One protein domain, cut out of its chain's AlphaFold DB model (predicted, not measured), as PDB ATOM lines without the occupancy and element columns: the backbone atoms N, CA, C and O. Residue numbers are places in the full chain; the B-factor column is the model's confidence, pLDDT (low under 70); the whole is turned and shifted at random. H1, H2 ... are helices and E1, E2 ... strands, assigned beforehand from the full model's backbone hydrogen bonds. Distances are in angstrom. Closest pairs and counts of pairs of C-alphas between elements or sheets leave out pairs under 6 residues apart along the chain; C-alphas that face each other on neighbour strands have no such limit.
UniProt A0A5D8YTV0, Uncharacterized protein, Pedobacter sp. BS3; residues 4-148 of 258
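What this domain is: This is residues 4 to 148 of the 258 residues of an uncharacterized protein of Pedobacter sp. BS3 (UniProt A0A5D8YTV0). Four helices, H1, H3, H4 and H5, make an up-and-down bundle, and a small three-stranded sheet of E1, E2 and E3 is set across one end of it. The last strand, E3, leads straight into H3, the longest helix, while the short H2 lies near the sheet's end of the bundle. The printed part has 145 residues with five named helices and three named strands, in the order H1, H2, E1, E2, E3, H3, H4, H5. The sheet has the order E1, E2, E3, is antiparallel throughout and twisted; the class is mixed, helices and strands. The whole is only just compact, close to loose, with a radius of gyration of the C-alphas of 17.2 A and spans of 50 by 39 by 22 A.

How they stand to each other: H1, residues 4 to 18, and H2, residues 26 to 33, are close but not clearly touching, with the C-alphas of Ser 16 and Leu 26 closest at 7.9 A. E1, residues 44 to 51, and E2, residues 56 to 63, are antiparallel neighbours and form a hairpin; N 46 and O 60 are 2.9 A apart and N 58 and O 49 2.8 A, within hydrogen-bond range. E2 forms a second hairpin with its antiparallel neighbour E3, residues 67 to 74, where N 59 and O 71 are 2.8 A apart. E1, E2 and E3 make a meander, each strand the antiparallel neighbour of the one before. H3, residues 75 to 100, is on the sheet through its residues 75 to 81; the closest C-alphas of E2 and H3 are those of Cys 56 and Phe 75, at 6.3 A. H2 and H3 are near each other. H3 touches H1 with its residues 79 to 90 alone, at a shallow tilt of 21 degrees, opposite ways; the closest C-alphas are those of Ser 6 and His 86, at 5.5 A. H4, residues 103 to 123, touches H1 with its residues 116 to 123 alone, the same way at a shallow tilt of 12 degrees, with the C-alphas of Leu 14 and Gln 123 closest at 6.6 A. H3 and H4 are close but not clearly touching, with the C-alphas of His 98 and Phe 106 closest at 6.3 A. H5, residues 128 to 145, forms a helical hairpin with H4, where the closest C-alphas, of Val 121 and Lys 131, are 5.4 A apart. H5 touches H3 through residues 129 to 137 of H5 and 76 to 87 of H3 alone, the same way at a shallow tilt of 11 degrees; the C-alphas of Ser 80 and Leu 130 are closest, at 5.4 A. H1 and H5 are apart. Every O i to N i+4 pair is within hydrogen-bond range in H1, H3, H4 and H5, and 3 of 4 are in H2.

Where its parts are: H1 begins at C-alpha 4, at (-12.859, 46.562, 2.857), and is 20.8 A long from first to last C-alpha; H2 measures 10.5 A. E1, E2 and E3 measure 20.3, 21.5 and 22.3 A. H3 runs 37.9 A from C-alpha 75, at (-22.001, 24.059, 5.597). H4 is 30.3 A long, and H5 covers 25.7 A, ending at C-alpha 145, at (4.641, 42.204, 8.183).

The domain as a whole: The two C-alphas farthest apart are those of Glu 53 and Glu 102, at 53.5 A. The printed part has no cut, and no link is long. The links H1 to H2 and H2 to E1 are short but not tight, and the others are tight. The mean pLDDT of the printed part is 77.7; residues 16 to 40 and 147 to 148 are under 70.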
ATOM      1  N   SER A   4     -11.578  46.272   2.205       76.44
ATOM      2  CA  SER A   4     -12.859  46.562   2.857       76.44
ATOM      3  C   SER A   4     -13.994  45.689   2.332       76.44
ATOM      4  O   SER A   4     -14.766  45.167   3.120       76.44
ATOM      5  N   ASP A   5     -14.065  45.471   1.018       72.00
ATOM      6  CA  ASP A   5     -15.157  44.715   0.401       72.00
ATOM      7  C   ASP A   5     -15.086  43.235   0.800       72.00
ATOM      8  O   ASP A   5     -16.110  42.604   1.035       72.00
ATOM      9  N   SER A   6     -13.869  42.687   0.910       74.94
ATOM     10  CA  SER A   6     -13.656  41.308   1.373       74.94
ATOM     11  C   SER A   6     -14.013  41.148   2.850       74.94
ATOM     12  O   SER A   6     -14.672  40.180   3.212       74.94
ATOM     13  N   LEU A   7     -13.633  42.111   3.694       75.38
ATOM     14  CA  LEU A   7     -13.973  42.104   5.121       75.38
ATOM     15  C   LEU A   7     -15.482  42.255   5.354       75.38
ATOM     16  O   LEU A   7     -16.045  41.512   6.147       75.38
ATOM     17  N   ILE A   8     -16.150  43.146   4.614       74.50
ATOM     18  CA  ILE A   8     -17.608  43.327   4.677       74.50
ATOM     19  C   ILE A   8     -18.330  42.038   4.280       74.50
ATOM     20  O   ILE A   8     -19.279  41.641   4.951       74.50
ATOM     21  N   ARG A   9     -17.879  41.361   3.215       75.62
ATOM     22  CA  ARG A   9     -18.461  40.080   2.787       75.62
ATOM     23  C   ARG A   9     -18.296  38.997   3.849       75.62
ATOM     24  O   ARG A   9     -19.272  38.325   4.160       75.62
ATOM     25  N   ILE A  10     -17.108  38.877   4.445       75.31
ATOM     26  CA  ILE A  10     -16.867  37.946   5.556       75.31
ATOM     27  C   ILE A  10     -17.780  38.273   6.748       75.31
ATOM     28  O   ILE A  10     -18.411  37.375   7.298       75.31
ATOM     29  N   ASN A  11     -17.884  39.547   7.133       75.25
ATOM     30  CA  ASN A  11     -18.704  39.957   8.270       75.25
ATOM     31  C   ASN A  11     -20.201  39.710   8.032       75.25
ATOM     32  O   ASN A  11     -20.905  39.282   8.941       75.25
ATOM     33  N   ARG A  12     -20.687  39.934   6.803       74.25
ATOM     34  CA  ARG A  12     -22.072  39.623   6.426       74.25
ATOM     35  C   ARG A  12     -22.363  38.132   6.581       74.25
ATOM     36  O   ARG A  12     -23.360  37.800   7.201       74.25
ATOM     37  N   ILE A  13     -21.463  37.267   6.101       72.06
ATOM     38  CA  ILE A  13     -21.584  35.812   6.282       72.06
ATOM     39  C   ILE A  13     -21.676  35.477   7.774       72.06
ATOM     40  O   ILE A  13     -22.582  34.766   8.175       72.06
ATOM     41  N   LEU A  14     -20.790  36.028   8.611       71.81
ATOM     42  CA  LEU A  14     -20.815  35.785  10.060       71.81
ATOM     43  C   LEU A  14     -22.076  36.306  10.759       71.81
ATOM     44  O   LEU A  14     -22.519  35.699  11.726       71.81
ATOM     45  N   THR A  15     -22.644  37.415  10.293       71.75
ATOM     46  CA  THR A  15     -23.856  37.986  10.895       71.75
ATOM     47  C   THR A  15     -25.065  37.101  10.592       71.75
ATOM     48  O   THR A  15     -25.740  36.696  11.531       71.75
ATOM     49  N   SER A  16     -25.244  36.678   9.330       67.56
ATOM     50  CA  SER A  16     -26.298  35.718   8.956       67.56
ATOM     51  C   SER A  16     -26.205  34.407   9.756       67.56
ATOM     52  O   SER A  16     -27.210  33.776  10.047       67.56
ATOM     53  N   LEU A  17     -24.994  33.993  10.150       67.12
ATOM     54  CA  LEU A  17     -24.774  32.786  10.957       67.12
ATOM     55  C   LEU A  17     -25.168  32.933  12.428       67.12
ATOM     56  O   LEU A  17     -25.564  31.956  13.058       67.12
ATOM     57  N   ASN A  18     -25.003  34.130  12.990       64.31
ATOM     58  CA  ASN A  18     -25.228  34.387  14.411       64.31
ATOM     59  C   ASN A  18     -26.676  34.762  14.732       64.31
ATOM     60  O   ASN A  18     -27.080  34.626  15.887       64.31
ATOM     61  N   ASP A  19     -27.454  35.199  13.741       62.44
ATOM     62  CA  ASP A  19     -28.857  35.596  13.923       62.44
ATOM     63  C   ASP A  19     -29.800  34.399  14.172       62.44
ATOM     64  O   ASP A  19     -30.983  34.585  14.456       62.44
ATOM     65  N   GLY A  20     -29.267  33.171  14.188       53.25
ATOM     66  CA  GLY A  20     -30.007  31.968  14.567       53.25
ATOM     67  C   GLY A  20     -30.908  31.424  13.463       53.25
ATOM     68  O   GLY A  20     -31.757  30.581  13.756       53.25
ATOM     69  N   ASP A  21     -30.714  31.882  12.223       56.12
ATOM     70  CA  ASP A  21     -31.330  31.284  11.043       56.12
ATOM     71  C   ASP A  21     -31.012  29.785  11.020       56.12
ATOM     72  O   ASP A  21     -29.863  29.366  11.233       56.12
ATOM     73  N   GLU A  22     -32.025  28.947  10.781       54.38
ATOM     74  CA  GLU A  22     -31.757  27.530  10.589       54.38
ATOM     75  C   GLU A  22     -30.824  27.382   9.375       54.38
ATOM     76  O   GLU A  22     -30.965  28.065   8.360       54.38
ATOM     77  N   VAL A  23     -29.853  26.467   9.443       52.41
ATOM     78  CA  VAL A  23     -28.910  26.200   8.335       52.41
ATOM     79  C   VAL A  23     -29.649  25.916   7.008       52.41
ATOM     80  O   VAL A  23     -29.122  26.171   5.924       52.41
ATOM     81  N   SER A  24     -30.890  25.425   7.094       51.16
ATOM     82  CA  SER A  24     -31.856  25.246   6.004       51.16
ATOM     83  C   SER A  24     -32.304  26.551   5.333       51.16
ATOM     84  O   SER A  24     -32.472  26.553   4.114       51.16
ATOM     85  N   ASP A  25     -32.460  27.647   6.073       52.28
ATOM     86  CA  ASP A  25     -32.887  28.957   5.557       52.28
ATOM     87  C   ASP A  25     -31.750  29.661   4.801       52.28
ATOM     88  O   ASP A  25     -31.966  30.304   3.767       52.28
ATOM     89  N   LEU A  26     -30.502  29.404   5.208       52.88
ATOM     90  CA  LEU A  26     -29.297  29.874   4.516       52.88
ATOM     91  C   LEU A  26     -29.097  29.220   3.138       52.88
ATOM     92  O   LEU A  26     -28.341  29.740   2.316       52.88
ATOM     93  N   LYS A  27     -29.817  28.132   2.817       54.50
ATOM     94  CA  LYS A  27     -29.809  27.492   1.486       54.50
ATOM     95  C   LYS A  27     -30.154  28.477   0.361       54.50
ATOM     96  O   LYS A  27     -29.589  28.382  -0.729       54.50
ATOM     97  N   TYR A  28     -31.068  29.416   0.612       52.16
ATOM     98  CA  TYR A  28     -31.490  30.408  -0.382       52.16
ATOM     99  C   TYR A  28     -30.502  31.576  -0.517       52.16
ATOM    100  O   TYR A  28     -30.313  32.081  -1.623       52.16
ATOM    101  N   GLU A  29     -29.810  31.967   0.561       51.62
ATOM    102  CA  GLU A  29     -28.683  32.909   0.462       51.62
ATOM    103  C   GLU A  29     -27.502  32.281  -0.300       51.62
ATOM    104  O   GLU A  29     -26.854  32.945  -1.108       51.62
ATOM    105  N   TYR A  30     -27.284  30.975  -0.127       56.34
ATOM    106  CA  TYR A  30     -26.275  30.192  -0.845       56.34
ATOM    107  C   TYR A  30     -26.506  30.142  -2.357       56.34
ATOM    108  O   TYR A  30     -25.560  30.335  -3.117       56.34
ATOM    109  N   ALA A  31     -27.745  29.925  -2.804       49.44
ATOM    110  CA  ALA A  31     -28.070  29.874  -4.231       49.44
ATOM    111  C   ALA A  31     -27.767  31.201  -4.957       49.44
ATOM    112  O   ALA A  31     -27.359  31.174  -6.112       49.44
ATOM    113  N   ASN A  32     -27.895  32.340  -4.265       50.34
ATOM    114  CA  ASN A  32     -27.630  33.672  -4.820       50.34
ATOM    115  C   ASN A  32     -26.159  34.121  -4.685       50.34
ATOM    116  O   ASN A  32     -25.697  34.971  -5.439       50.34
ATOM    117  N   ILE A  33     -25.394  33.587  -3.726       49.78
ATOM    118  CA  ILE A  33     -23.945  33.862  -3.614       49.78
ATOM    119  C   ILE A  33     -23.141  33.006  -4.614       49.78
ATOM    120  O   ILE A  33     -22.040  33.388  -5.017       49.78
ATOM    121  N   LEU A  34     -23.715  31.887  -5.066       48.59
ATOM    122  CA  LEU A  34     -23.184  30.990  -6.095       48.59
ATOM    123  C   LEU A  34     -23.343  31.508  -7.536       48.59
ATOM    124  O   LEU A  34     -23.160  30.722  -8.456       48.59
ATOM    125  N   ASP A  35     -23.580  32.802  -7.773       47.38
ATOM    126  CA  ASP A  35     -23.642  33.383  -9.132       47.38
ATOM    127  C   ASP A  35     -22.383  33.107  -9.993       47.38
ATOM    128  O   ASP A  35     -22.399  33.307 -11.208       47.38
ATOM    129  N   ASN A  36     -21.277  32.633  -9.397       54.84
ATOM    130  CA  ASN A  36     -20.160  32.038 -10.133       54.84
ATOM    131  C   ASN A  36     -19.392  30.988  -9.289       54.84
ATOM    132  O   ASN A  36     -18.381  31.321  -8.655       54.84
ATOM    133  N   PRO A  37     -19.833  29.715  -9.253       56.25
ATOM    134  CA  PRO A  37     -19.208  28.675  -8.432       56.25
ATOM    135  C   PRO A  37     -17.812  28.287  -8.947       56.25
ATOM    136  O   PRO A  37     -16.965  27.828  -8.177       56.25
ATOM    137  N   ASN A  38     -17.529  28.571 -10.221       58.44
ATOM    138  CA  ASN A  38     -16.266  28.268 -10.896       58.44
ATOM    139  C   ASN A  38     -15.084  29.083 -10.335       58.44
ATOM    140  O   ASN A  38     -13.929  28.781 -10.611       58.44
ATOM    141  N   GLY A  39     -15.345  30.120  -9.525       61.12
ATOM    142  CA  GLY A  39     -14.305  30.861  -8.803       61.12
ATOM    143  C   GLY A  39     -13.894  30.245  -7.458       61.12
ATOM    144  O   GLY A  39     -12.903  30.676  -6.867       61.12
ATOM    145  N   LEU A  40     -14.658  29.274  -6.943       68.25
ATOM    146  CA  LEU A  40     -14.416  28.620  -5.647       68.25
ATOM    147  C   LEU A  40     -13.802  27.228  -5.800       68.25
ATOM    148  O   LEU A  40     -13.085  26.760  -4.906       68.25
ATOM    149  N   TYR A  41     -14.077  26.589  -6.931       75.06
ATOM    150  CA  TYR A  41     -13.595  25.267  -7.278       75.06
ATOM    151  C   TYR A  41     -12.642  25.343  -8.457       75.06
ATOM    152  O   TYR A  41     -12.770  26.184  -9.337       75.06
ATOM    153  N   ASP A  42     -11.665  24.449  -8.456       76.12
ATOM    154  CA  ASP A  42     -10.720  24.293  -9.555       76.12
ATOM    155  C   ASP A  42     -11.386  23.502 -10.691       76.12
ATOM    156  O   ASP A  42     -11.038  22.350 -10.912       76.12
ATOM    157  N   GLY A  43     -12.431  24.058 -11.308       77.12
ATOM    158  CA  GLY A  43     -13.252  23.389 -12.318       77.12
ATOM    159  C   GLY A  43     -14.654  23.985 -12.435       77.12
ATOM    160  O   GLY A  43     -15.031  24.882 -11.678       77.12
ATOM    161  N   GLU A  44     -15.423  23.473 -13.388       80.38
ATOM    162  CA  GLU A  44     -16.815  23.856 -13.606       80.38
ATOM    163  C   GLU A  44     -17.741  23.017 -12.728       80.38
ATOM    164  O   GLU A  44     -17.699  21.788 -12.778       80.38
ATOM    165  N   VAL A  45     -18.579  23.663 -11.917       81.31
ATOM    166  CA  VAL A  45     -19.599  22.954 -11.131       81.31
ATOM    167  C   VAL A  45     -20.798  22.666 -12.030       81.31
ATOM    168  O   VAL A  45     -21.565  23.573 -12.344       81.31
ATOM    169  N   VAL A  46     -20.967  21.404 -12.425       82.75
ATOM    170  CA  VAL A  46     -22.034  20.962 -13.343       82.75
ATOM    171  C   VAL A  46     -23.288  20.484 -12.613       82.75
ATOM    172  O   VAL A  46     -24.379  20.498 -13.179       82.75
ATOM    173  N   SER A  47     -23.156  20.091 -11.345       82.44
ATOM    174  CA  SER A  47     -24.278  19.687 -10.497       82.44
ATOM    175  C   SER A  47     -24.035  20.088  -9.047       82.44
ATOM    176  O   SER A  47     -22.908  20.042  -8.552       82.44
ATOM    177  N   CYS A  48     -25.100  20.483  -8.353       81.56
ATOM    178  CA  CYS A  48     -25.082  20.811  -6.932       81.56
ATOM    179  C   CYS A  48     -26.414  20.395  -6.302       81.56
ATOM    180  O   CYS A  48     -27.457  20.994  -6.567       81.56
ATOM    181  N   ILE A  49     -26.384  19.355  -5.468       82.38
ATOM    182  CA  ILE A  49     -27.570  18.764  -4.843       82.38
ATOM    183  C   ILE A  49     -27.432  18.851  -3.327       82.38
ATOM    184  O   ILE A  49     -26.480  18.337  -2.751       82.38
ATOM    185  N   TRP A  50     -28.405  19.466  -2.658       79.38
ATOM    186  CA  TRP A  50     -28.472  19.470  -1.197       79.38
ATOM    187  C   TRP A  50     -29.024  18.143  -0.667       79.38
ATOM    188  O   TRP A  50     -30.135  17.750  -1.022       79.38
ATOM    189  N   ASN A  51     -28.280  17.498   0.228       81.00
ATOM    190  CA  ASN A  51     -28.743  16.383   1.037       81.00
ATOM    191  C   ASN A  51     -29.174  16.898   2.420       81.00
ATOM    192  O   ASN A  51     -28.342  17.268   3.249       81.00
ATOM    193  N   SER A  52     -30.485  16.902   2.665       76.12
ATOM    194  CA  SER A  52     -31.079  17.350   3.926       76.12
ATOM    195  C   SER A  52     -30.847  16.403   5.099       76.12
ATOM    196  O   SER A  52     -30.904  16.854   6.235       76.12
ATOM    197  N   GLU A  53     -30.596  15.113   4.857       80.50
ATOM    198  CA  GLU A  53     -30.359  14.139   5.932       80.50
ATOM    199  C   GLU A  53     -28.967  14.311   6.542       80.50
ATOM    200  O   GLU A  53     -28.793  14.225   7.755       80.50
ATOM    201  N   SER A  54     -27.971  14.578   5.697       78.06
ATOM    202  CA  SER A  54     -26.576  14.774   6.104       78.06
ATOM    203  C   SER A  54     -26.155  16.242   6.179       78.06
ATOM    204  O   SER A  54     -24.983  16.521   6.432       78.06
ATOM    205  N   CYS A  55     -27.084  17.174   5.949       74.19
ATOM    206  CA  CYS A  55     -26.855  18.621   5.945       74.19
ATOM    207  C   CYS A  55     -25.618  19.045   5.127       74.19
ATOM    208  O   CYS A  55     -24.753  19.788   5.605       74.19
ATOM    209  N   CYS A  56     -25.510  18.547   3.894       82.31
ATOM    210  CA  CYS A  56     -24.378  18.826   3.010       82.31
ATOM    211  C   CYS A  56     -24.797  18.960   1.543       82.31
ATOM    212  O   CYS A  56     -25.849  18.471   1.133       82.31
ATOM    213  N   TRP A  57     -23.958  19.598   0.732       81.75
ATOM    214  CA  TRP A  57     -24.085  19.590  -0.723       81.75
ATOM    215  C   TRP A  57     -23.233  18.484  -1.323       81.75
ATOM    216  O   TRP A  57     -22.083  18.294  -0.937       81.75
ATOM    217  N   ASN A  58     -23.789  17.802  -2.312       85.25
ATOM    218  CA  ASN A  58     -23.061  16.947  -3.228       85.25
ATOM    219  C   ASN A  58     -22.866  17.722  -4.527       85.25
ATOM    220  O   ASN A  58     -23.832  18.096  -5.192       85.25
ATOM    221  N   LEU A  59     -21.610  18.000  -4.834       85.88
ATOM    222  CA  LEU A  59     -21.173  18.779  -5.979       85.88
ATOM    223  C   LEU A  59     -20.543  17.832  -6.990       85.88
ATOM    224  O   LEU A  59     -19.729  16.991  -6.608       85.88
ATOM    225  N   GLU A  60     -20.861  18.011  -8.263       87.44
ATOM    226  CA  GLU A  60     -20.132  17.391  -9.366       87.44
ATOM    227  C   GLU A  60     -19.381  18.484 -10.112       87.44
ATOM    228  O   GLU A  60     -19.950  19.510 -10.493       87.44
ATOM    229  N   ILE A  61     -18.080  18.272 -10.269       86.75
ATOM    230  CA  ILE A  61     -17.148  19.254 -10.798       86.75
ATOM    231  C   ILE A  61     -16.413  18.623 -11.968       86.75
ATOM    232  O   ILE A  61     -15.835  17.548 -11.820       86.75
ATOM    233  N   VAL A  62     -16.398  19.311 -13.104       86.62
ATOM    234  CA  VAL A  62     -15.615  18.938 -14.280       86.62
ATOM    235  C   VAL A  62     -14.352  19.786 -14.310       86.62
ATOM    236  O   VAL A  62     -14.410  21.012 -14.405       86.62
ATOM    237  N   LYS A  63     -13.185  19.146 -14.238       86.06
ATOM    238  CA  LYS A  63     -11.898  19.810 -14.458       86.06
ATOM    239  C   LYS A  63     -11.406  19.543 -15.871       86.06
ATOM    240  O   LYS A  63     -11.502  18.424 -16.369       86.06
ATOM    241  N   ASN A  64     -10.858  20.575 -16.508       83.50
ATOM    242  CA  ASN A  64     -10.230  20.484 -17.832       83.50
ATOM    243  C   ASN A  64     -11.107  19.806 -18.911       83.50
ATOM    244  O   ASN A  64     -10.573  19.204 -19.835       83.50
ATOM    245  N   GLY A  65     -12.438  19.871 -18.781       78.50
ATOM    246  CA  GLY A  65     -13.402  19.304 -19.731       78.50
ATOM    247  C   GLY A  65     -13.677  17.797 -19.621       78.50
ATOM    248  O   GLY A  65     -14.651  17.341 -20.210       78.50
ATOM    249  N   TYR A  66     -12.884  17.024 -18.866       80.31
ATOM    250  CA  TYR A  66     -12.993  15.552 -18.869       80.31
ATOM    251  C   TYR A  66     -12.882  14.891 -17.488       80.31
ATOM    252  O   TYR A  66     -13.334  13.758 -17.318       80.31
ATOM    253  N   ASP A  67     -12.313  15.572 -16.489       84.69
ATOM    254  CA  ASP A  67     -12.100  14.990 -15.164       84.69
ATOM    255  C   ASP A  67     -13.298  15.270 -14.253       84.69
ATOM    256  O   ASP A  67     -13.477  16.391 -13.772       84.69
ATOM    257  N   PHE A  68     -14.099  14.242 -13.976       86.88
ATOM    258  CA  PHE A  68     -15.239  14.339 -13.067       86.88
ATOM    259  C   PHE A  68     -14.823  14.094 -11.619       86.88
ATOM    260  O   PHE A  68     -14.221  13.072 -11.281       86.88
ATOM    261  N   ILE A  69     -15.185  15.025 -10.740       89.81
ATOM    262  CA  ILE A  69     -14.932  14.947  -9.305       89.81
ATOM    263  C   ILE A  69     -16.238  15.197  -8.566       89.81
ATOM    264  O   ILE A  69     -16.845  16.257  -8.704       89.81
ATOM    265  N   SER A  70     -16.623  14.243  -7.722       89.12
ATOM    266  CA  SER A  70     -17.704  14.435  -6.760       89.12
ATOM    267  C   SER A  70     -17.139  14.882  -5.417       89.12
ATOM    268  O   SER A  70     -16.231  14.251  -4.872       89.12
ATOM    269  N   ILE A  71     -17.686  15.964  -4.871       87.94
ATOM    270  CA  ILE A  71     -17.329  16.479  -3.550       87.94
ATOM    271  C   ILE A  71     -18.582  16.538  -2.691       87.94
ATOM    272  O   ILE A  71     -19.599  17.087  -3.104       87.94
ATOM    273  N   THR A  72     -18.484  16.026  -1.469       87.38
ATOM    274  CA  THR A  72     -19.471  16.290  -0.426       87.38
ATOM    275  C   THR A  72     -18.953  17.420   0.450       87.38
ATOM    276  O   THR A  72     -17.903  17.289   1.082       87.38
ATOM    277  N   GLU A  73     -19.672  18.535   0.483       81.62
ATOM    278  CA  GLU A  73     -19.292  19.721   1.238       81.62
ATOM    279  C   GLU A  73     -20.345  20.038   2.299       81.62
ATOM    280  O   GLU A  73     -21.526  20.204   2.007       81.62
ATOM    281  N   THR A  74     -19.927  20.101   3.560       80.06
ATOM    282  CA  THR A  74     -20.782  20.575   4.651       80.06
ATOM    283  C   THR A  74     -20.851  22.096   4.648       80.06
ATOM    284  O   THR A  74     -19.954  22.778   4.139       80.06
ATOM    285  N   PHE A  75     -21.868  22.631   5.317       73.69
ATOM    286  CA  PHE A  75     -22.001  24.059   5.597       73.69
ATOM    287  C   PHE A  75     -20.712  24.698   6.142       73.69
ATOM    288  O   PHE A  75     -20.212  25.670   5.575       73.69
ATOM    289  N   SER A  76     -20.113  24.111   7.187       73.88
ATOM    290  CA  SER A  76     -18.865  24.632   7.770       73.88
ATOM    291  C   SER A  76     -17.719  24.649   6.748       73.88
ATOM    292  O   SER A  76     -17.007  25.651   6.615       73.88
ATOM    293  N   SER A  77     -17.563  23.577   5.960       78.62
ATOM    294  CA  SER A  77     -16.495  23.512   4.956       78.62
ATOM    295  C   SER A  77     -16.667  24.514   3.813       78.62
ATOM    296  O   SER A  77     -15.673  25.114   3.397       78.62
ATOM    297  N   TYR A  78     -17.899  24.774   3.369       77.06
ATOM    298  CA  TYR A  78     -18.171  25.794   2.359       77.06
ATOM    299  C   TYR A  78     -17.836  27.198   2.867       77.06
ATOM    300  O   TYR A  78     -17.094  27.941   2.218       77.06
ATOM    301  N   VAL A  79     -18.336  27.567   4.056       76.31
ATOM    302  CA  VAL A  79     -18.072  28.887   4.655       76.31
ATOM    303  C   VAL A  79     -16.570  29.100   4.805       76.31
ATOM    304  O   VAL A  79     -16.040  30.146   4.422       76.31
ATOM    305  N   SER A  80     -15.866  28.078   5.295       80.12
ATOM    306  CA  SER A  80     -14.410  28.087   5.409       80.12
ATOM    307  C   SER A  80     -13.729  28.324   4.054       80.12
ATOM    308  O   SER A  80     -12.820  29.153   3.953       80.12
ATOM    309  N   ARG A  81     -14.203  27.685   2.975       82.44
ATOM    310  CA  ARG A  81     -13.677  27.883   1.614       82.44
ATOM    311  C   ARG A  81     -13.885  29.306   1.103       82.44
ATOM    312  O   ARG A  81     -12.930  29.906   0.604       82.44
ATOM    313  N   ILE A  82     -15.088  29.864   1.239       78.56
ATOM    314  CA  ILE A  82     -15.370  31.249   0.828       78.56
ATOM    315  C   ILE A  82     -14.474  32.223   1.575       78.56
ATOM    316  O   ILE A  82     -13.835  33.090   0.972       78.56
ATOM    317  N   VAL A  83     -14.398  32.066   2.895       83.06
ATOM    318  CA  VAL A  83     -13.566  32.921   3.734       83.06
ATOM    319  C   VAL A  83     -12.119  32.820   3.277       83.06
ATOM    320  O   VAL A  83     -11.492  33.847   3.033       83.06
ATOM    321  N   LYS A  84     -11.604  31.611   3.039       84.62
ATOM    322  CA  LYS A  84     -10.252  31.404   2.516       84.62
ATOM    323  C   LYS A  84     -10.018  32.109   1.178       84.62
ATOM    324  O   LYS A  84      -8.960  32.707   0.993       84.62
ATOM    325  N   CYS A  85     -10.990  32.107   0.267       82.50
ATOM    326  CA  CYS A  85     -10.901  32.846  -0.996       82.50
ATOM    327  C   CYS A  85     -10.762  34.366  -0.770       82.50
ATOM    328  O   CYS A  85      -9.890  35.028  -1.352       82.50
ATOM    329  N   HIS A  86     -11.544  34.926   0.155       82.56
ATOM    330  CA  HIS A  86     -11.422  36.330   0.546       82.56
ATOM    331  C   HIS A  86     -10.097  36.637   1.260       82.56
ATOM    332  O   HIS A  86      -9.458  37.642   0.949       82.56
ATOM    333  N   LEU A  87      -9.626  35.761   2.150       87.50
ATOM    334  CA  LEU A  87      -8.326  35.900   2.818       87.50
ATOM    335  C   LEU A  87      -7.158  35.849   1.817       87.50
ATOM    336  O   LEU A  87      -6.224  36.653   1.907       87.50
ATOM    337  N   ASN A  88      -7.226  34.973   0.814       84.88
ATOM    338  CA  ASN A  88      -6.258  34.928  -0.285       84.88
ATOM    339  C   ASN A  88      -6.260  36.238  -1.078       84.88
ATOM    340  O   ASN A  88      -5.204  36.797  -1.370       84.88
ATOM    341  N   SER A  89      -7.441  36.784  -1.359       83.38
ATOM    342  CA  SER A  89      -7.557  38.071  -2.044       83.38
ATOM    343  C   SER A  89      -6.965  39.225  -1.229       83.38
ATOM    344  O   SER A  89      -6.248  40.065  -1.774       83.38
ATOM    345  N   ILE A  90      -7.200  39.245   0.089       87.06
ATOM    346  CA  ILE A  90      -6.564  40.204   1.004       87.06
ATOM    347  C   ILE A  90      -5.041  40.024   0.972       87.06
ATOM    348  O   ILE A  90      -4.323  41.018   0.902       87.06
ATOM    349  N   THR A  91      -4.535  38.788   0.953       89.19
ATOM    350  CA  THR A  91      -3.093  38.499   0.848       89.19
ATOM    351  C   THR A  91      -2.478  39.117  -0.403       89.19
ATOM    352  O   THR A  91      -1.457  39.799  -0.309       89.19
ATOM    353  N   SER A  92      -3.107  38.927  -1.563       83.62
ATOM    354  CA  SER A  92      -2.648  39.504  -2.831       83.62
ATOM    355  C   SER A  92      -2.627  41.033  -2.779       83.62
ATOM    356  O   SER A  92      -1.642  41.657  -3.174       83.62
ATOM    357  N   LEU A  93      -3.667  41.652  -2.213       84.69
ATOM    358  CA  LEU A  93      -3.727  43.107  -2.040       84.69
ATOM    359  C   LEU A  93      -2.673  43.621  -1.054       84.69
ATOM    360  O   LEU A  93      -2.084  44.674  -1.284       84.69
ATOM    361  N   LEU A  94      -2.387  42.882   0.019       87.88
ATOM    362  CA  LEU A  94      -1.346  43.239   0.982       87.88
ATOM    363  C   LEU A  94       0.046  43.256   0.353       87.88
ATOM    364  O   LEU A  94       0.854  44.101   0.732       87.88
ATOM    365  N   ILE A  95       0.330  42.379  -0.612       86.19
ATOM    366  CA  ILE A  95       1.583  42.430  -1.382       86.19
ATOM    367  C   ILE A  95       1.662  43.749  -2.153       86.19
ATOM    368  O   ILE A  95       2.662  44.455  -2.048       86.19
ATOM    369  N   ILE A  96       0.594  44.122  -2.861       80.88
ATOM    370  CA  ILE A  96       0.539  45.375  -3.623       80.88
ATOM    371  C   ILE A  96       0.710  46.578  -2.686       80.88
ATOM    372  O   ILE A  96       1.534  47.450  -2.952       80.88
ATOM    373  N   PHE A  97      -0.009  46.627  -1.564       82.31
ATOM    374  CA  PHE A  97       0.109  47.736  -0.617       82.31
ATOM    375  C   PHE A  97       1.479  47.801   0.050       82.31
ATOM    376  O   PHE A  97       2.000  48.896   0.227       82.31
ATOM    377  N   HIS A  98       2.093  46.663   0.367       84.75
ATOM    378  CA  HIS A  98       3.437  46.635   0.939       84.75
ATOM    379  C   HIS A  98       4.477  47.281   0.017       84.75
ATOM    380  O   HIS A  98       5.393  47.941   0.498       84.75
ATOM    381  N   LEU A  99       4.321  47.107  -1.299       79.44
ATOM    382  CA  LEU A  99       5.232  47.653  -2.303       79.44
ATOM    383  C   LEU A  99       4.999  49.143  -2.587       79.44
ATOM    384  O   LEU A  99       5.934  49.829  -2.979       79.44
ATOM    385  N   ASN A 100       3.768  49.636  -2.406       78.19
ATOM    386  CA  ASN A 100       3.365  50.965  -2.881       78.19
ATOM    387  C   ASN A 100       3.085  51.985  -1.767       78.19
ATOM    388  O   ASN A 100       3.030  53.183  -2.036       78.19
ATOM    389  N   TYR A 101       2.840  51.553  -0.528       80.56
ATOM    390  CA  TYR A 101       2.489  52.465   0.564       80.56
ATOM    391  C   TYR A 101       3.716  52.882   1.368       80.56
ATOM    392  O   TYR A 101       4.635  52.100   1.600       80.56
ATOM    393  N   GLU A 102       3.671  54.104   1.902       82.69
ATOM    394  CA  GLU A 102       4.601  54.526   2.949       82.69
ATOM    395  C   GLU A 102       4.563  53.532   4.129       82.69
ATOM    396  O   GLU A 102       3.466  53.136   4.553       82.69
ATOM    397  N   PRO A 103       5.717  53.184   4.733       83.25
ATOM    398  CA  PRO A 103       5.792  52.169   5.786       83.25
ATOM    399  C   PRO A 103       4.803  52.391   6.935       83.25
ATOM    400  O   PRO A 103       4.172  51.449   7.413       83.25
ATOM    401  N   GLN A 104       4.605  53.646   7.350       83.75
ATOM    402  CA  GLN A 104       3.682  53.982   8.432       83.75
ATOM    403  C   GLN A 104       2.209  53.800   8.033       83.75
ATOM    404  O   GLN A 104       1.417  53.287   8.826       83.75
ATOM    405  N   LYS A 105       1.836  54.162   6.795       84.06
ATOM    406  CA  LYS A 105       0.485  53.932   6.255       84.06
ATOM    407  C   LYS A 105       0.199  52.437   6.140       84.06
ATOM    408  O   LYS A 105      -0.863  51.984   6.564       84.06
ATOM    409  N   PHE A 106       1.164  51.659   5.651       87.94
ATOM    410  CA  PHE A 106       1.051  50.204   5.572       87.94
ATOM    411  C   PHE A 106       0.935  49.555   6.959       87.94
ATOM    412  O   PHE A 106       0.063  48.719   7.184       87.94
ATOM    413  N   LYS A 107       1.736  49.990   7.938       88.00
ATOM    414  CA  LYS A 107       1.661  49.495   9.323       88.00
ATOM    415  C   LYS A 107       0.294  49.754   9.963       88.00
ATOM    416  O   LYS A 107      -0.236  48.883  10.652       88.00
ATOM    417  N   ASN A 108      -0.294  50.925   9.716       87.19
ATOM    418  CA  ASN A 108      -1.645  51.243  10.180       87.19
ATOM    419  C   ASN A 108      -2.705  50.358   9.510       87.19
ATOM    420  O   ASN A 108      -3.592  49.863  10.203       87.19
ATOM    421  N   LEU A 109      -2.580  50.100   8.202       89.50
ATOM    422  CA  LEU A 109      -3.449  49.165   7.479       89.50
ATOM    423  C   LEU A 109      -3.379  47.754   8.083       89.50
ATOM    424  O   LEU A 109      -4.412  47.165   8.387       89.50
ATOM    425  N   ILE A 110      -2.169  47.236   8.312       92.38
ATOM    426  CA  ILE A 110      -1.951  45.917   8.921       92.38
ATOM    427  C   ILE A 110      -2.579  45.843  10.313       92.38
ATOM    428  O   ILE A 110      -3.266  44.871  10.623       92.38
ATOM    429  N   ARG A 111      -2.397  46.878  11.143       89.50
ATOM    430  CA  ARG A 111      -3.033  46.946  12.464       89.50
ATOM    431  C   ARG A 111      -4.557  46.911  12.351       89.50
ATOM    432  O   ARG A 111      -5.173  46.145  13.080       89.50
ATOM    433  N   GLY A 112      -5.142  47.684  11.434       88.31
ATOM    434  CA  GLY A 112      -6.588  47.692  11.191       88.31
ATOM    435  C   GLY A 112      -7.120  46.317  10.785       88.31
ATOM    436  O   GLY A 112      -8.073  45.834  11.383       88.31
ATOM    437  N   ILE A 113      -6.446  45.641   9.851       90.25
ATOM    438  CA  ILE A 113      -6.816  44.285   9.418       90.25
ATOM    439  C   ILE A 113      -6.719  43.292  10.577       90.25
ATOM    440  O   ILE A 113      -7.620  42.486  10.762       90.25
ATOM    441  N   ILE A 114      -5.649  43.342  11.376       90.69
ATOM    442  CA  ILE A 114      -5.508  42.460  12.542       90.69
ATOM    443  C   ILE A 114      -6.633  42.716  13.548       90.69
ATOM    444  O   ILE A 114      -7.189  41.757  14.076       90.69
ATOM    445  N   THR A 115      -6.967  43.976  13.835       89.44
ATOM    446  CA  THR A 115      -8.073  44.315  14.740       89.44
ATOM    447  C   THR A 115      -9.393  43.748  14.225       89.44
ATOM    448  O   THR A 115     -10.071  43.055  14.979       89.44
ATOM    449  N   GLU A 116      -9.702  43.953  12.945       88.25
ATOM    450  CA  GLU A 116     -10.926  43.435  12.329       88.25
ATOM    451  C   GLU A 116     -10.972  41.904  12.371       88.25
ATOM    452  O   GLU A 116     -11.954  41.318  12.806       88.25
ATOM    453  N   MET A 117      -9.876  41.229  12.019       88.50
ATOM    454  CA  MET A 117      -9.816  39.765  12.060       88.50
ATOM    455  C   MET A 117      -9.986  39.213  13.480       88.50
ATOM    456  O   MET A 117     -10.636  38.188  13.655       88.50
ATOM    457  N   ASN A 118      -9.443  39.879  14.508       87.50
ATOM    458  CA  ASN A 118      -9.694  39.474  15.897       87.50
ATOM    459  C   ASN A 118     -11.167  39.658  16.281       87.50
ATOM    460  O   ASN A 118     -11.700  38.830  17.012       87.50
ATOM    461  N   PHE A 119     -11.824  40.712  15.791       87.00
ATOM    462  CA  PHE A 119     -13.261  40.884  15.980       87.00
ATOM    463  C   PHE A 119     -14.041  39.745  15.309       87.00
ATOM    464  O   PHE A 119     -14.844  39.093  15.970       87.00
ATOM    465  N   LEU A 120     -13.727  39.410  14.053       84.62
ATOM    466  CA  LEU A 120     -14.356  38.299  13.327       84.62
ATOM    467  C   LEU A 120     -14.141  36.945  14.027       84.62
ATOM    468  O   LEU A 120     -15.065  36.143  14.101       84.62
ATOM    469  N   VAL A 121     -12.966  36.706  14.621       86.44
ATOM    470  CA  VAL A 121     -12.688  35.516  15.454       86.44
ATOM    471  C   VAL A 121     -13.644  35.402  16.643       86.44
ATOM    472  O   VAL A 121     -14.047  34.291  16.990       86.44
ATOM    473  N   LEU A 122     -13.997  36.522  17.279       84.31
ATOM    474  CA  LEU A 122     -14.957  36.539  18.387       84.31
ATOM    475  C   LEU A 122     -16.388  36.279  17.899       84.31
ATOM    476  O   LEU A 122     -17.159  35.650  18.614       84.31
ATOM    477  N   GLN A 123     -16.709  36.712  16.678       80.62
ATOM    478  CA  GLN A 123     -18.014  36.513  16.040       80.62
ATOM    479  C   GLN A 123     -18.207  35.107  15.454       80.62
ATOM    480  O   GLN A 123     -19.307  34.785  15.035       80.62
ATOM    481  N   CYS A 124     -17.182  34.250  15.413       75.38
ATOM    482  CA  CYS A 124     -17.300  32.915  14.806       75.38
ATOM    483  C   CYS A 124     -18.197  31.931  15.576       75.38
ATOM    484  O   CYS A 124     -18.446  30.843  15.059       75.38
ATOM    485  N   GLY A 125     -18.617  32.250  16.805       74.56
ATOM    486  CA  GLY A 125     -19.444  31.356  17.619       74.56
ATOM    487  C   GLY A 125     -18.854  29.942  17.731       74.56
ATOM    488  O   GLY A 125     -17.688  29.775  18.108       74.56
ATOM    489  N   GLU A 126     -19.655  28.936  17.367       70.81
ATOM    490  CA  GLU A 126     -19.310  27.505  17.384       70.81
ATOM    491  C   GLU A 126     -18.737  26.971  16.053       70.81
ATOM    492  O   GLU A 126     -18.832  25.780  15.779       70.81
ATOM    493  N   LEU A 127     -18.119  27.815  15.216       76.31
ATOM    494  CA  LEU A 127     -17.456  27.390  13.971       76.31
ATOM    495  C   LEU A 127     -15.929  27.262  14.161       76.31
ATOM    496  O   LEU A 127     -15.179  28.204  13.856       76.31
ATOM    497  N   PRO A 128     -15.418  26.126  14.685       78.25
ATOM    498  CA  PRO A 128     -14.010  25.980  15.046       78.25
ATOM    499  C   PRO A 128     -13.075  26.040  13.835       78.25
ATOM    500  O   PRO A 128     -11.980  26.598  13.947       78.25
ATOM    501  N   GLU A 129     -13.490  25.525  12.675       79.06
ATOM    502  CA  GLU A 129     -12.682  25.570  11.452       79.06
ATOM    503  C   GLU A 129     -12.444  27.014  11.010       79.06
ATOM    504  O   GLU A 129     -11.319  27.402  10.692       79.06
ATOM    505  N   LEU A 130     -13.492  27.835  11.052       81.62
ATOM    506  CA  LEU A 130     -13.434  29.226  10.630       81.62
ATOM    507  C   LEU A 130     -12.569  30.070  11.575       81.62
ATOM    508  O   LEU A 130     -11.699  30.833  11.144       81.62
ATOM    509  N   LYS A 131     -12.735  29.851  12.882       86.06
ATOM    510  CA  LYS A 131     -11.887  30.447  13.916       86.06
ATOM    511  C   LYS A 131     -10.411  30.096  13.715       86.06
ATOM    512  O   LYS A 131      -9.538  30.957  13.882       86.06
ATOM    513  N   ALA A 132     -10.121  28.846  13.353       86.75
ATOM    514  CA  ALA A 132      -8.766  28.397  13.066       86.75
ATOM    515  C   ALA A 132      -8.186  29.094  11.826       86.75
ATOM    516  O   ALA A 132      -7.038  29.537  11.873       86.75
ATOM    517  N   GLU A 133      -8.958  29.251  10.748       87.94
ATOM    518  CA  GLU A 133      -8.500  29.935   9.532       87.94
ATOM    519  C   GLU A 133      -8.185  31.417   9.776       87.94
ATOM    520  O   GLU A 133      -7.099  31.877   9.411       87.94
ATOM    521  N   PHE A 134      -9.044  32.158  10.484       89.81
ATOM    522  CA  PHE A 134      -8.724  33.542  10.858       89.81
ATOM    523  C   PHE A 134      -7.489  33.632  11.754       89.81
ATOM    524  O   PHE A 134      -6.632  34.493  11.549       89.81
ATOM    525  N   SER A 135      -7.351  32.720  12.718       90.19
ATOM    526  CA  SER A 135      -6.190  32.690  13.613       90.19
ATOM    527  C   SER A 135      -4.890  32.443  12.843       90.19
ATOM    528  O   SER A 135      -3.915  33.177  13.033       90.19
ATOM    529  N   LYS A 136      -4.880  31.472  11.917       90.88
ATOM    530  CA  LYS A 136      -3.745  31.214  11.014       90.88
ATOM    531  C   LYS A 136      -3.409  32.448  10.181       90.88
ATOM    532  O   LYS A 136      -2.240  32.809  10.057       90.88
ATOM    533  N   PHE A 137      -4.425  33.126   9.652       92.50
ATOM    534  CA  PHE A 137      -4.240  34.324   8.843       92.50
ATOM    535  C   PHE A 137      -3.641  35.493   9.635       92.50
ATOM    536  O   PHE A 137      -2.716  36.161   9.166       92.50
ATOM    537  N   ILE A 138      -4.101  35.711  10.871       91.44
ATOM    538  CA  ILE A 138      -3.535  36.720  11.776       91.44
ATOM    539  C   ILE A 138      -2.058  36.420  12.054       91.44
ATOM    540  O   ILE A 138      -1.234  37.336  11.996       91.44
ATOM    541  N   VAL A 139      -1.712  35.163  12.354       91.81
ATOM    542  CA  VAL A 139      -0.317  34.747  12.582       91.81
ATOM    543  C   VAL A 139       0.527  35.022  11.340       91.81
ATOM    544  O   VAL A 139       1.540  35.711  11.448       91.81
ATOM    545  N   TYR A 140       0.060  34.601  10.163       92.06
ATOM    546  CA  TYR A 140       0.729  34.852   8.886       92.06
ATOM    547  C   TYR A 140       1.032  36.341   8.668       92.06
ATOM    548  O   TYR A 140       2.174  36.709   8.380       92.06
ATOM    549  N   ILE A 141       0.039  37.219   8.849       90.75
ATOM    550  CA  ILE A 141       0.223  38.667   8.687       90.75
ATOM    551  C   ILE A 141       1.260  39.195   9.679       90.75
ATOM    552  O   ILE A 141       2.149  39.958   9.295       90.75
ATOM    553  N   LYS A 142       1.162  38.807  10.957       88.44
ATOM    554  CA  LYS A 142       2.093  39.256  11.998       88.44
ATOM    555  C   LYS A 142       3.521  38.823  11.674       88.44
ATOM    556  O   LYS A 142       4.432  39.642  11.728       88.44
ATOM    557  N   GLU A 143       3.730  37.567  11.310       88.62
ATOM    558  CA  GLU A 143       5.064  37.054  11.002       88.62
ATOM    559  C   GLU A 143       5.671  37.720   9.770       88.62
ATOM    560  O   GLU A 143       6.851  38.081   9.791       88.62
ATOM    561  N   LYS A 144       4.862  37.924   8.726       87.56
ATOM    562  CA  LYS A 144       5.314  38.491   7.456       87.56
ATOM    563  C   LYS A 144       5.539  40.002   7.519       87.56
ATOM    564  O   LYS A 144       6.485  40.489   6.908       87.56
ATOM    565  N   TYR A 145       4.703  40.738   8.256       85.19
ATOM    566  CA  TYR A 145       4.641  42.204   8.183       85.19
ATOM    567  C   TYR A 145       4.832  42.948   9.519       85.19
ATOM    568  O   TYR A 145       4.975  44.166   9.501       85.19
ATOM    569  N   ASN A 146       4.881  42.287  10.686       72.38
ATOM    570  CA  ASN A 146       5.296  42.962  11.933       72.38
ATOM    571  C   ASN A 146       6.806  42.883  12.187       72.38
ATOM    572  O   ASN A 146       7.320  43.666  12.985       72.38
ATOM    573  N   LYS A 147       7.537  42.003  11.489       62.12
ATOM    574  CA  LYS A 147       9.010  41.988  11.512       62.12
ATOM    575  C   LYS A 147       9.640  43.148  10.723       62.12
ATOM    576  O   LYS A 147      10.816  43.428  10.905       62.12
ATOM    577  N   THR A 148       8.872  43.882   9.915       49.84
ATOM    578  CA  THR A 148       9.330  45.055   9.140       49.84
ATOM    579  C   THR A 148       9.316  46.365   9.946       49.84
ATOM    580  O   THR A 148       9.118  47.444   9.392       49.84
TER     581      THR A 148